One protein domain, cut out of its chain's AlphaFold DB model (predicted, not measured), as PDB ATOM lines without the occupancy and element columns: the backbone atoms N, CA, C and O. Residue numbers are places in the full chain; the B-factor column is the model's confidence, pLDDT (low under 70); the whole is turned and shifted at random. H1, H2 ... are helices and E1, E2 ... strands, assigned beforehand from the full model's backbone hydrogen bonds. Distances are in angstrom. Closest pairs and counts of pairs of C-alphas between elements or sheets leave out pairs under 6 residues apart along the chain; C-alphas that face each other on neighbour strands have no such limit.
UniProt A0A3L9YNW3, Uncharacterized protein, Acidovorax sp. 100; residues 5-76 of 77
ATOM      1  N   VAL A   5      97.554  -8.168  87.413       93.19
ATOM      2  CA  VAL A   5      97.317  -8.788  88.719       93.19
ATOM      3  C   VAL A   5      97.218 -10.303  88.574       93.19
ATOM      4  O   VAL A   5      97.015 -10.809  87.473       93.19
ATOM      5  N   LYS A   6      97.322 -11.029  89.681       92.31
ATOM      6  CA  LYS A   6      97.044 -12.469  89.771       92.31
ATOM      7  C   LYS A   6      96.229 -12.764  91.029       92.31
ATOM      8  O   LYS A   6      96.203 -11.945  91.950       92.31
ATOM      9  N   ASN A   7      95.610 -13.937  91.087       88.56
ATOM     10  CA  ASN A   7      94.950 -14.397  92.307       88.56
ATOM     11  C   ASN A   7      96.001 -14.662  93.394       88.56
ATOM     12  O   ASN A   7      97.008 -15.319  93.131       88.56
ATOM     13  N   ALA A   8      95.754 -14.159  94.601       85.31
ATOM     14  CA  ALA A   8      96.522 -14.489  95.795       85.31
ATOM     15  C   ALA A   8      95.904 -15.700  96.511       85.31
ATOM     16  O   ALA A   8      94.679 -15.853  96.528       85.31
ATOM     17  N   ASP A   9      96.736 -16.504  97.176       79.12
ATOM     18  CA  ASP A   9      96.320 -17.741  97.859       79.12
ATOM     19  C   ASP A   9      95.273 -17.514  98.976       79.12
ATOM     20  O   ASP A   9      94.565 -18.438  99.365       79.12
ATOM     21  N   GLY A  10      95.134 -16.275  99.465       74.94
ATOM     22  CA  GLY A  10      94.185 -15.867 100.511       74.94
ATOM     23  C   GLY A  10      92.870 -15.238 100.025       74.94
ATOM     24  O   GLY A  10      92.147 -14.683 100.846       74.94
ATOM     25  N   GLY A  11      92.555 -15.282  98.724       73.00
ATOM     26  CA  GLY A  11      91.271 -14.780  98.204       73.00
ATOM     27  C   GLY A  11      91.241 -13.290  97.834       73.00
ATOM     28  O   GLY A  11      90.209 -12.639  97.971       73.00
ATOM     29  N   GLY A  12      92.356 -12.752  97.333       79.81
ATOM     30  CA  GLY A  12      92.469 -11.375  96.835       79.81
ATOM     31  C   GLY A  12      93.270 -11.285  95.536       79.81
ATOM     32  O   GLY A  12      93.584 -12.302  94.915       79.81
ATOM     33  N   LEU A  13      93.620 -10.062  95.133       86.75
ATOM     34  CA  LEU A  13      94.455  -9.806  93.958       86.75
ATOM     35  C   LEU A  13      95.825  -9.259  94.368       86.75
ATOM     36  O   LEU A  13      95.917  -8.285  95.112       86.75
ATOM     37  N   GLU A  14      96.885  -9.862  93.838       89.19
ATOM     38  CA  GLU A  14      98.263  -9.385  93.970       89.19
ATOM     39  C   GLU A  14      98.686  -8.679  92.681       89.19
ATOM     40  O   GLU A  14      98.469  -9.193  91.581       89.19
ATOM     41  N   VAL A  15      99.309  -7.507  92.799       91.88
ATOM     42  CA  VAL A  15      99.775  -6.732  91.645       91.88
ATOM     43  C   VAL A  15     101.107  -7.276  91.145       91.88
ATOM     44  O   VAL A  15     102.098  -7.294  91.864       91.88
ATOM     45  N   VAL A  16     101.136  -7.665  89.875       94.75
ATOM     46  CA  VAL A  16     102.324  -8.175  89.181       94.75
ATOM     47  C   VAL A  16     103.083  -7.038  88.497       94.75
ATOM     48  O   VAL A  16     104.311  -7.014  88.495       94.75
ATOM     49  N   ALA A  17     102.363  -6.078  87.910       96.06
ATOM     50  CA  ALA A  17     102.971  -4.929  87.249       96.06
ATOM     51  C   ALA A  17     102.038  -3.714  87.227       96.06
ATOM     52  O   ALA A  17     100.819  -3.840  87.115       96.06
ATOM     53  N   GLY A  18     102.633  -2.518  87.273       94.94
ATOM     54  CA  GLY A  18     101.898  -1.254  87.199       94.94
ATOM     55  C   GLY A  18     101.475  -0.662  88.548       94.94
ATOM     56  O   GLY A  18     100.578   0.174  88.558       94.94
ATOM     57  N   GLN A  19     102.131  -1.031  89.657       93.38
ATOM     58  CA  GLN A  19     101.812  -0.591  91.029       93.38
ATOM     59  C   GLN A  19     101.548   0.920  91.159       93.38
ATOM     60  O   GLN A  19     100.526   1.331  91.700       93.38
ATOM     61  N   LEU A  20     102.444   1.763  90.630       94.19
ATOM     62  CA  LEU A  20     102.300   3.222  90.719       94.19
ATOM     63  C   LEU A  20     101.082   3.735  89.946       94.19
ATOM     64  O   LEU A  20     100.389   4.639  90.403       94.19
ATOM     65  N   ARG A  21     100.803   3.141  88.781       93.56
ATOM     66  CA  ARG A  21      99.638   3.507  87.974       93.56
ATOM     67  C   ARG A  21      98.352   3.086  88.669       93.56
ATOM     68  O   ARG A  21      97.411   3.868  88.678       93.56
ATOM     69  N   LEU A  22      98.329   1.890  89.253       93.06
ATOM     70  CA  LEU A  22      97.199   1.418  90.041       93.06
ATOM     71  C   LEU A  22      96.899   2.382  91.186       93.06
ATOM     72  O   LEU A  22      95.776   2.866  91.276       93.06
ATOM     73  N   LYS A  23      97.915   2.727  91.985       92.50
ATOM     74  CA  LYS A  23      97.775   3.677  93.094       92.50
ATOM     75  C   LYS A  23      97.212   5.021  92.625       92.50
ATOM     76  O   LYS A  23      96.219   5.483  93.167       92.50
ATOM     77  N   ALA A  24      97.778   5.597  91.565       93.31
ATOM     78  CA  ALA A  24      97.294   6.864  91.021       93.31
ATOM     79  C   ALA A  24      95.839   6.785  90.516       93.31
ATOM     80  O   ALA A  24      95.070   7.721  90.709       93.31
ATOM     81  N   MET A  25      95.439   5.683  89.868       93.50
ATOM     82  CA  MET A  25      94.056   5.528  89.396       93.50
ATOM     83  C   MET A  25      93.072   5.375  90.556       93.50
ATOM     84  O   MET A  25      92.012   5.993  90.526       93.50
ATOM     85  N   LEU A  26      93.437   4.621  91.594       92.31
ATOM     86  CA  LEU A  26      92.610   4.469  92.789       92.31
ATOM     87  C   LEU A  26      92.465   5.791  93.551       92.31
ATOM     88  O   LEU A  26      91.348   6.152  93.902       92.31
ATOM     89  N   GLU A  27      93.547   6.556  93.726       91.31
ATOM     90  CA  GLU A  27      93.503   7.865  94.396       91.31
ATOM     91  C   GLU A  27      92.636   8.887  93.643       91.31
ATOM     92  O   GLU A  27      91.923   9.672  94.264       91.31
ATOM     93  N   VAL A  28      92.679   8.885  92.306       92.00
ATOM     94  CA  VAL A  28      91.964   9.877  91.484       92.00
ATOM     95  C   VAL A  28      90.522   9.465  91.184       92.00
ATOM     96  O   VAL A  28      89.640  10.318  91.128       92.00
ATOM     97  N   GLN A  29      90.275   8.178  90.932       90.19
ATOM     98  CA  GLN A  29      88.995   7.683  90.404       90.19
ATOM     99  C   GLN A  29      88.249   6.759  91.373       90.19
ATOM    100  O   GLN A  29      87.111   6.390  91.093       90.19
ATOM    101  N   GLY A  30      88.879   6.329  92.471       87.31
ATOM    102  CA  GLY A  30      88.330   5.310  93.374       87.31
ATOM    103  C   GLY A  30      88.229   3.913  92.749       87.31
ATOM    104  O   GLY A  30      87.620   3.015  93.336       87.31
ATOM    105  N   LYS A  31      88.781   3.726  91.542       90.88
ATOM    106  CA  LYS A  31      88.730   2.472  90.789       90.88
ATOM    107  C   LYS A  31      89.843   2.362  89.756       90.88
ATOM    108  O   LYS A  31      90.409   3.367  89.329       90.88
ATOM    109  N   ALA A  32      90.129   1.141  89.321       93.00
ATOM    110  CA  ALA A  32      91.072   0.886  88.240       93.00
ATOM    111  C   ALA A  32      90.682  -0.348  87.426       93.00
ATOM    112  O   ALA A  32      90.156  -1.316  87.961       93.00
ATOM    113  N   TRP A  33      91.012  -0.336  86.136       93.00
ATOM    114  CA  TRP A  33      90.926  -1.525  85.293       93.00
ATOM    115  C   TRP A  33      92.254  -2.279  85.307       93.00
ATOM    116  O   TRP A  33      93.304  -1.710  84.990       93.00
ATOM    117  N   VAL A  34      92.202  -3.565  85.641       93.25
ATOM    118  CA  VAL A  34      93.363  -4.458  85.722       93.25
ATOM    119  C   VAL A  34      93.147  -5.700  84.867       93.25
ATOM    120  O   VAL A  34      92.013  -6.096  84.612       93.25
ATOM    121  N   PHE A  35      94.233  -6.323  84.421       94.44
ATOM    122  CA  PHE A  35      94.200  -7.609  83.738       94.44
ATOM    123  C   PHE A  35      94.675  -8.710  84.685       94.44
ATOM    124  O   PHE A  35      95.822  -8.693  85.138       94.44
ATOM    125  N   ASN A  36      93.797  -9.663  84.977       93.00
ATOM    126  CA  ASN A  36      94.108 -10.818  85.796       93.00
ATOM    127  C   ASN A  36      94.793 -11.889  84.946       93.00
ATOM    128  O   ASN A  36      94.181 -12.496  84.073       93.00
ATOM    129  N   THR A  37      96.069 -12.155  85.205       94.50
ATOM    130  CA  THR A  37      96.844 -13.151  84.460       94.50
ATOM    131  C   THR A  37      96.466 -14.588  84.812       94.50
ATOM    132  O   THR A  37      96.707 -15.478  84.001       94.50
ATOM    133  N   SER A  38      95.880 -14.821  85.991       91.75
ATOM    134  CA  SER A  38      95.415 -16.144  86.423       91.75
ATOM    135  C   SER A  38      94.145 -16.557  85.681       91.75
ATOM    136  O   SER A  38      94.067 -17.685  85.202       91.75
ATOM    137  N   THR A  39      93.172 -15.649  85.551       89.44
ATOM    138  CA  THR A  39      91.880 -15.935  84.894       89.44
ATOM    139  C   THR A  39      91.816 -15.470  83.438       89.44
ATOM    140  O   THR A  39      90.948 -15.909  82.692       89.44
ATOM    141  N   ARG A  40      92.778 -14.644  83.001       92.62
ATOM    142  CA  ARG A  40      92.830 -13.972  81.687       92.62
ATOM    143  C   ARG A  40      91.673 -13.001  81.443       92.62
ATOM    144  O   ARG A  40      91.275 -12.784  80.301       92.62
ATOM    145  N   GLU A  41      91.171 -12.389  82.506       89.56
ATOM    146  CA  GLU A  41      90.040 -11.462  82.462       89.56
ATOM    147  C   GLU A  41      90.465 -10.030  82.771       89.56
ATOM    148  O   GLU A  41      91.455  -9.781  83.463       89.56
ATOM    149  N   GLN A  42      89.678  -9.073  82.284       91.44
ATOM    150  CA  GLN A  42      89.792  -7.682  82.692       91.44
ATOM    151  C   GLN A  42      88.801  -7.404  83.825       91.44
ATOM    152  O   GLN A  42      87.616  -7.694  83.693       91.44
ATOM    153  N   LEU A  43      89.288  -6.838  84.927       90.50
ATOM    154  CA  LEU A  43      88.509  -6.586  86.138       90.50
ATOM    155  C   LEU A  43      88.538  -5.095  86.479       90.50
ATOM    156  O   LEU A  43      89.589  -4.457  86.381       90.50
ATOM    157  N   GLU A  44      87.401  -4.548  86.904       91.12
ATOM    158  CA  GLU A  44      87.358  -3.267  87.613       91.12
ATOM    159  C   GLU A  44      87.580  -3.551  89.105       91.12
ATOM    160  O   GLU A  44      86.884  -4.376  89.701       91.12
ATOM    161  N   VAL A  45      88.594  -2.916  89.693       90.62
ATOM    162  CA  VAL A  45      88.956  -3.075  91.106       90.62
ATOM    163  C   VAL A  45      88.753  -1.779  91.862       90.62
ATOM    164  O   VAL A  45      88.953  -0.690  91.320       90.62
ATOM    165  N   HIS A  46      88.437  -1.923  93.141       88.94
ATOM    166  CA  HIS A  46      88.314  -0.840  94.105       88.94
ATOM    167  C   HIS A  46      89.240  -1.096  95.290       88.94
ATOM    168  O   HIS A  46      89.528  -2.247  95.618       88.94
ATOM    169  N   GLU A  47      89.684  -0.033  95.953       83.38
ATOM    170  CA  GLU A  47      90.367  -0.149  97.240       83.38
ATOM    171  C   GLU A  47      89.356   0.046  98.371       83.38
ATOM    172  O   GLU A  47      88.684   1.076  98.446       83.38
ATOM    173  N   VAL A  48      89.254  -0.939  99.262       78.88
ATOM    174  CA  VAL A  48      88.411  -0.875 100.458       78.88
ATOM    175  C   VAL A  48      89.266  -1.263 101.656       78.88
ATOM    176  O   VAL A  48      89.718  -2.400 101.764       78.88
ATOM    177  N   GLY A  49      89.530  -0.305 102.550       73.06
ATOM    178  CA  GLY A  49      90.313  -0.548 103.767       73.06
ATOM    179  C   GLY A  49      91.731  -1.077 103.507       73.06
ATOM    180  O   GLY A  49      92.190  -1.958 104.227       73.06
ATOM    181  N   GLY A  50      92.410  -0.592 102.460       73.00
ATOM    182  CA  GLY A  50      93.766  -1.022 102.093       73.00
ATOM    183  C   GLY A  50      93.844  -2.340 101.315       73.00
ATOM    184  O   GLY A  50      94.942  -2.778 100.976       73.00
ATOM    185  N   SER A  51      92.706  -2.976 101.019       71.69
ATOM    186  CA  SER A  51      92.632  -4.192 100.202       71.69
ATOM    187  C   SER A  51      92.030  -3.903  98.832       71.69
ATOM    188  O   SER A  51      91.055  -3.160  98.721       71.69
ATOM    189  N   LEU A  52      92.584  -4.522  97.787       77.38
ATOM    190  CA  LEU A  52      91.984  -4.498  96.454       77.38
ATOM    191  C   LEU A  52      90.859  -5.521  96.385       77.38
ATOM    192  O   LEU A  52      91.080  -6.714  96.593       77.38
ATOM    193  N   VAL A  53      89.669  -5.047  96.048       79.44
ATOM    194  CA  VAL A  53      88.474  -5.869  95.904       79.44
ATOM    195  C   VAL A  53      87.978  -5.756  94.471       79.44
ATOM    196  O   VAL A  53      87.852  -4.660  93.924       79.44
ATOM    197  N   ALA A  54      87.698  -6.905  93.865       85.00
ATOM    198  CA  ALA A  54      87.067  -7.021  92.560       85.00
ATOM    199  C   ALA A  54      85.855  -7.936  92.695       85.00
ATOM    200  O   ALA A  54      85.919  -8.947  93.398       85.00
ATOM    201  N   LEU A  55      84.778  -7.627  91.981       77.44
ATOM    202  CA  LEU A  55      83.761  -8.634  91.706       77.44
ATOM    203  C   LEU A  55      84.303  -9.537  90.599       77.44
ATOM    204  O   LEU A  55      84.645  -9.059  89.519       77.44
ATOM    205  N   THR A  56      84.398 -10.837  90.870       73.25
ATOM    206  CA  THR A  56      84.659 -11.815  89.809       73.25
ATOM    207  C   THR A  56      83.492 -11.825  88.827       73.25
ATOM    208  O   THR A  56      82.370 -11.463  89.190       73.25
ATOM    209  N   SER A  57      83.734 -12.270  87.595       74.12
ATOM    210  CA  SER A  57      82.707 -12.396  86.554       74.12
ATOM    211  C   SER A  57      81.479 -13.169  87.054       74.12
ATOM    212  O   SER A  57      80.346 -12.721  86.878       74.12
ATOM    213  N   ASP A  58      81.703 -14.268  87.777       75.56
ATOM    214  CA  ASP A  58      80.643 -15.104  88.349       75.56
ATOM    215  C   ASP A  58      79.859 -14.386  89.457       75.56
ATOM    216  O   ASP A  58      78.628 -14.420  89.480       75.56
ATOM    217  N   ALA A  59      80.555 -13.696  90.369       72.25
ATOM    218  CA  ALA A  59      79.908 -12.936  91.435       72.25
ATOM    219  C   ALA A  59      79.107 -11.753  90.870       72.25
ATOM    220  O   ALA A  59      77.990 -11.492  91.311       72.25
ATOM    221  N   ALA A  60      79.640 -11.069  89.854       74.81
ATOM    222  CA  ALA A  60      78.941 -10.006  89.145       74.81
ATOM    223  C   ALA A  60      77.682 -10.536  88.443       74.81
ATOM    224  O   ALA A  60      76.618  -9.929  88.567       74.81
ATOM    225  N   ALA A  61      77.771 -11.686  87.766       77.75
ATOM    226  CA  ALA A  61      76.628 -12.328  87.122       77.75
ATOM    227  C   ALA A  61      75.545 -12.727  88.139       77.75
ATOM    228  O   ALA A  61      74.361 -12.465  87.918       77.75
ATOM    229  N   ALA A  62      75.938 -13.289  89.286       77.19
ATOM    230  CA  ALA A  62      75.016 -13.635  90.365       77.19
ATOM    231  C   ALA A  62      74.299 -12.396  90.934       77.19
ATOM    232  O   ALA A  62      73.074 -12.397  91.079       77.19
ATOM    233  N   VAL A  63      75.038 -11.310  91.191       77.56
ATOM    234  CA  VAL A  63      74.466 -10.038  91.665       77.56
ATOM    235  C   VAL A  63      73.519  -9.436  90.625       77.56
ATOM    236  O   VAL A  63      72.432  -8.984  90.985       77.56
ATOM    237  N   GLN A  64      73.874  -9.460  89.338       79.88
ATOM    238  CA  GLN A  64      73.003  -8.968  88.266       79.88
ATOM    239  C   GLN A  64      71.709  -9.780  88.155       79.88
ATOM    240  O   GLN A  64      70.635  -9.192  88.026       79.88
ATOM    241  N   ALA A  65      71.782 -11.109  88.257       82.06
ATOM    242  CA  ALA A  65      70.601 -11.968  88.252       82.06
ATOM    243  C   ALA A  65      69.674 -11.664  89.442       82.06
ATOM    244  O   ALA A  65      68.456 -11.547  89.276       82.06
ATOM    245  N   MET A  66      70.245 -11.465  90.634       79.94
ATOM    246  CA  MET A  66      69.490 -11.051  91.820       79.94
ATOM    247  C   MET A  66      68.842  -9.675  91.643       79.94
ATOM    248  O   MET A  66      67.659  -9.515  91.947       79.94
ATOM    249  N   ALA A  67      69.587  -8.694  91.130       80.19
ATOM    250  CA  ALA A  67      69.074  -7.353  90.879       80.19
ATOM    251  C   ALA A  67      67.928  -7.371  89.855       80.19
ATOM    252  O   ALA A  67      66.881  -6.771  90.091       80.19
ATOM    253  N   ALA A  68      68.078  -8.121  88.760       85.62
ATOM    254  CA  ALA A  68      67.035  -8.291  87.751       85.62
ATOM    255  C   ALA A  68      65.765  -8.927  88.339       85.62
ATOM    256  O   ALA A  68      64.656  -8.471  88.056       85.62
ATOM    257  N   SER A  69      65.916  -9.937  89.202       86.12
ATOM    258  CA  SER A  69      64.796 -10.565  89.912       86.12
ATOM    259  C   SER A  69      64.080  -9.579  90.846       86.12
ATOM    260  O   SER A  69      62.851  -9.478  90.821       86.12
ATOM    261  N   ALA A  70      64.832  -8.785  91.613       86.25
ATOM    262  CA  ALA A  70      64.272  -7.770  92.506       86.25
ATOM    263  C   ALA A  70      63.493  -6.688  91.739       86.25
ATOM    264  O   ALA A  70      62.376  -6.351  92.128       86.25
ATOM    265  N   ILE A  71      64.037  -6.197  90.619       87.50
ATOM    266  CA  ILE A  71      63.364  -5.222  89.746       87.50
ATOM    267  C   ILE A  71      62.095  -5.828  89.140       87.50
ATOM    268  O   ILE A  71      61.044  -5.191  89.150       87.50
ATOM    269  N   SER A  72      62.166  -7.071  88.651       86.69
ATOM    270  CA  SER A  72      61.005  -7.777  88.094       86.69
ATOM    271  C   SER A  72      59.877  -7.924  89.114       86.69
ATOM    272  O   SER A  72      58.711  -7.773  88.762       86.69
ATOM    273  N   ASN A  73      60.208  -8.200  90.376       85.69
ATOM    274  CA  ASN A  73      59.217  -8.290  91.444       85.69
ATOM    275  C   ASN A  73      58.654  -6.919  91.831       85.69
ATOM    276  O   ASN A  73      57.446  -6.805  92.002       85.69
ATOM    277  N   ALA A  74      59.490  -5.881  91.909       80.44
ATOM    278  CA  ALA A  74      59.031  -4.521  92.187       80.44
ATOM    279  C   ALA A  74      58.101  -3.978  91.087       80.44
ATOM    280  O   ALA A  74      57.157  -3.268  91.396       80.44
ATOM    281  N   ALA A  75      58.326  -4.344  89.821       76.50
ATOM    282  CA  ALA A  75      57.500  -3.917  88.688       76.50
ATOM    283  C   ALA A  75      56.138  -4.635  88.581       76.50
ATOM    284  O   ALA A  75      55.312  -4.255  87.753       76.50
ATOM    285  N   LYS A  76      55.912  -5.703  89.359       76.69
ATOM    286  CA  LYS A  76      54.633  -6.439  89.411       76.69
ATOM    287  C   LYS A  76      53.683  -5.917  90.497       76.69
ATOM    288  O   LYS A  76      52.549  -6.390  90.557       76.69
TER     289      LYS A  76
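Overview. This is residues 5 to 76 of the 77 residues of an uncharacterized protein of Acidovorax sp. 100 (UniProt A0A3L9YNW3). A small body of two crossed sheets and one short helix has a long straight helical arm sticking out of it. The hairpin E1 and E2 is partly face to face with the three-stranded sheet E3, E4, E5, helix H1 covers part of that sheet at E3 and E4, and residues 64 to 76, mostly H2, stick out and make the length. The printed part has 72 residues, with two named helices and five named strands in the order E1 E2 H1 E3 E4 E5 H2; both sheets are antiparallel, the larger in the order E3 - E4 - E5, and the class is mixed, helices and strands. The whole is loose, with a radius of gyration of the C-alphas of 14.8 A, and elongated, spanning 49 by 27 by 19 A.

Arrangement. E1, residues 5 to 8, and E2, residues 12 to 17, form an antiparallel hairpin at 143 degrees, with N 6 and O 14 2.9 A apart, within hydrogen-bond range. H1, residues 19 to 29, is on the sheet of E3, residues 32 to 36, E4, residues 41 to 48, and E5, residues 51 to 54. Its height over the sheet is 8.0 A, and it lies over E4 and, only just, over E3, with 3 of its C-alphas falling on E3. It runs slantwise to the strands, at 52 degrees to E4 on the local plane: two layers, a helix on one face of a sheet. The closest C-alphas of H1 and E3 are those of Met 25 and Ala 32, 5.6 A apart. E3, E4 and E5 form a meander, each strand the antiparallel neighbour of the one before. The pairing is staggered: E4 pairs with E3 over residues 41 to 45, where N 34 and O 43 are 2.9 A apart, and with E5 over residues 45 to 48, where N 53 and O 46 are 2.8 A apart, both within hydrogen-bond range. The two sheets form a sandwich, two sheets face to face, with strands at 79 degrees and best planes 45 degrees apart. The closest C-alphas of E1 and E3 are those of Val 5 and Asn 36, 4.8 A apart; those of E2 and E5 are Leu 13 and Leu 52, 6.4 A. H2, residues 57 to 74, is apart from E4, but only just, at 8.2 A. In H1 and H2 every O i to N i+4 pair is within hydrogen-bond range.

Along the chain. E1 begins at C-alpha 5, (97.317, -8.788, 88.719). E2 is 15.6 A long, H1 15.3 A, E3 12.3 A and E4 20.9 A; E1 and E5 are shorter. H2 runs 25.6 A, from C-alpha 57 at (82.707, -12.396, 86.554) to C-alpha 74 at (59.031, -4.521, 92.187).

Size, cuts and confidence. The C-alphas of Leu 20 and Lys 76 are the two farthest apart, 48.7 A. Without residues 64 to 76 the body spans 29 by 23 by 19 A. The printed part has no cut, its links are tight, and no printed residue is under 70 in pLDDT.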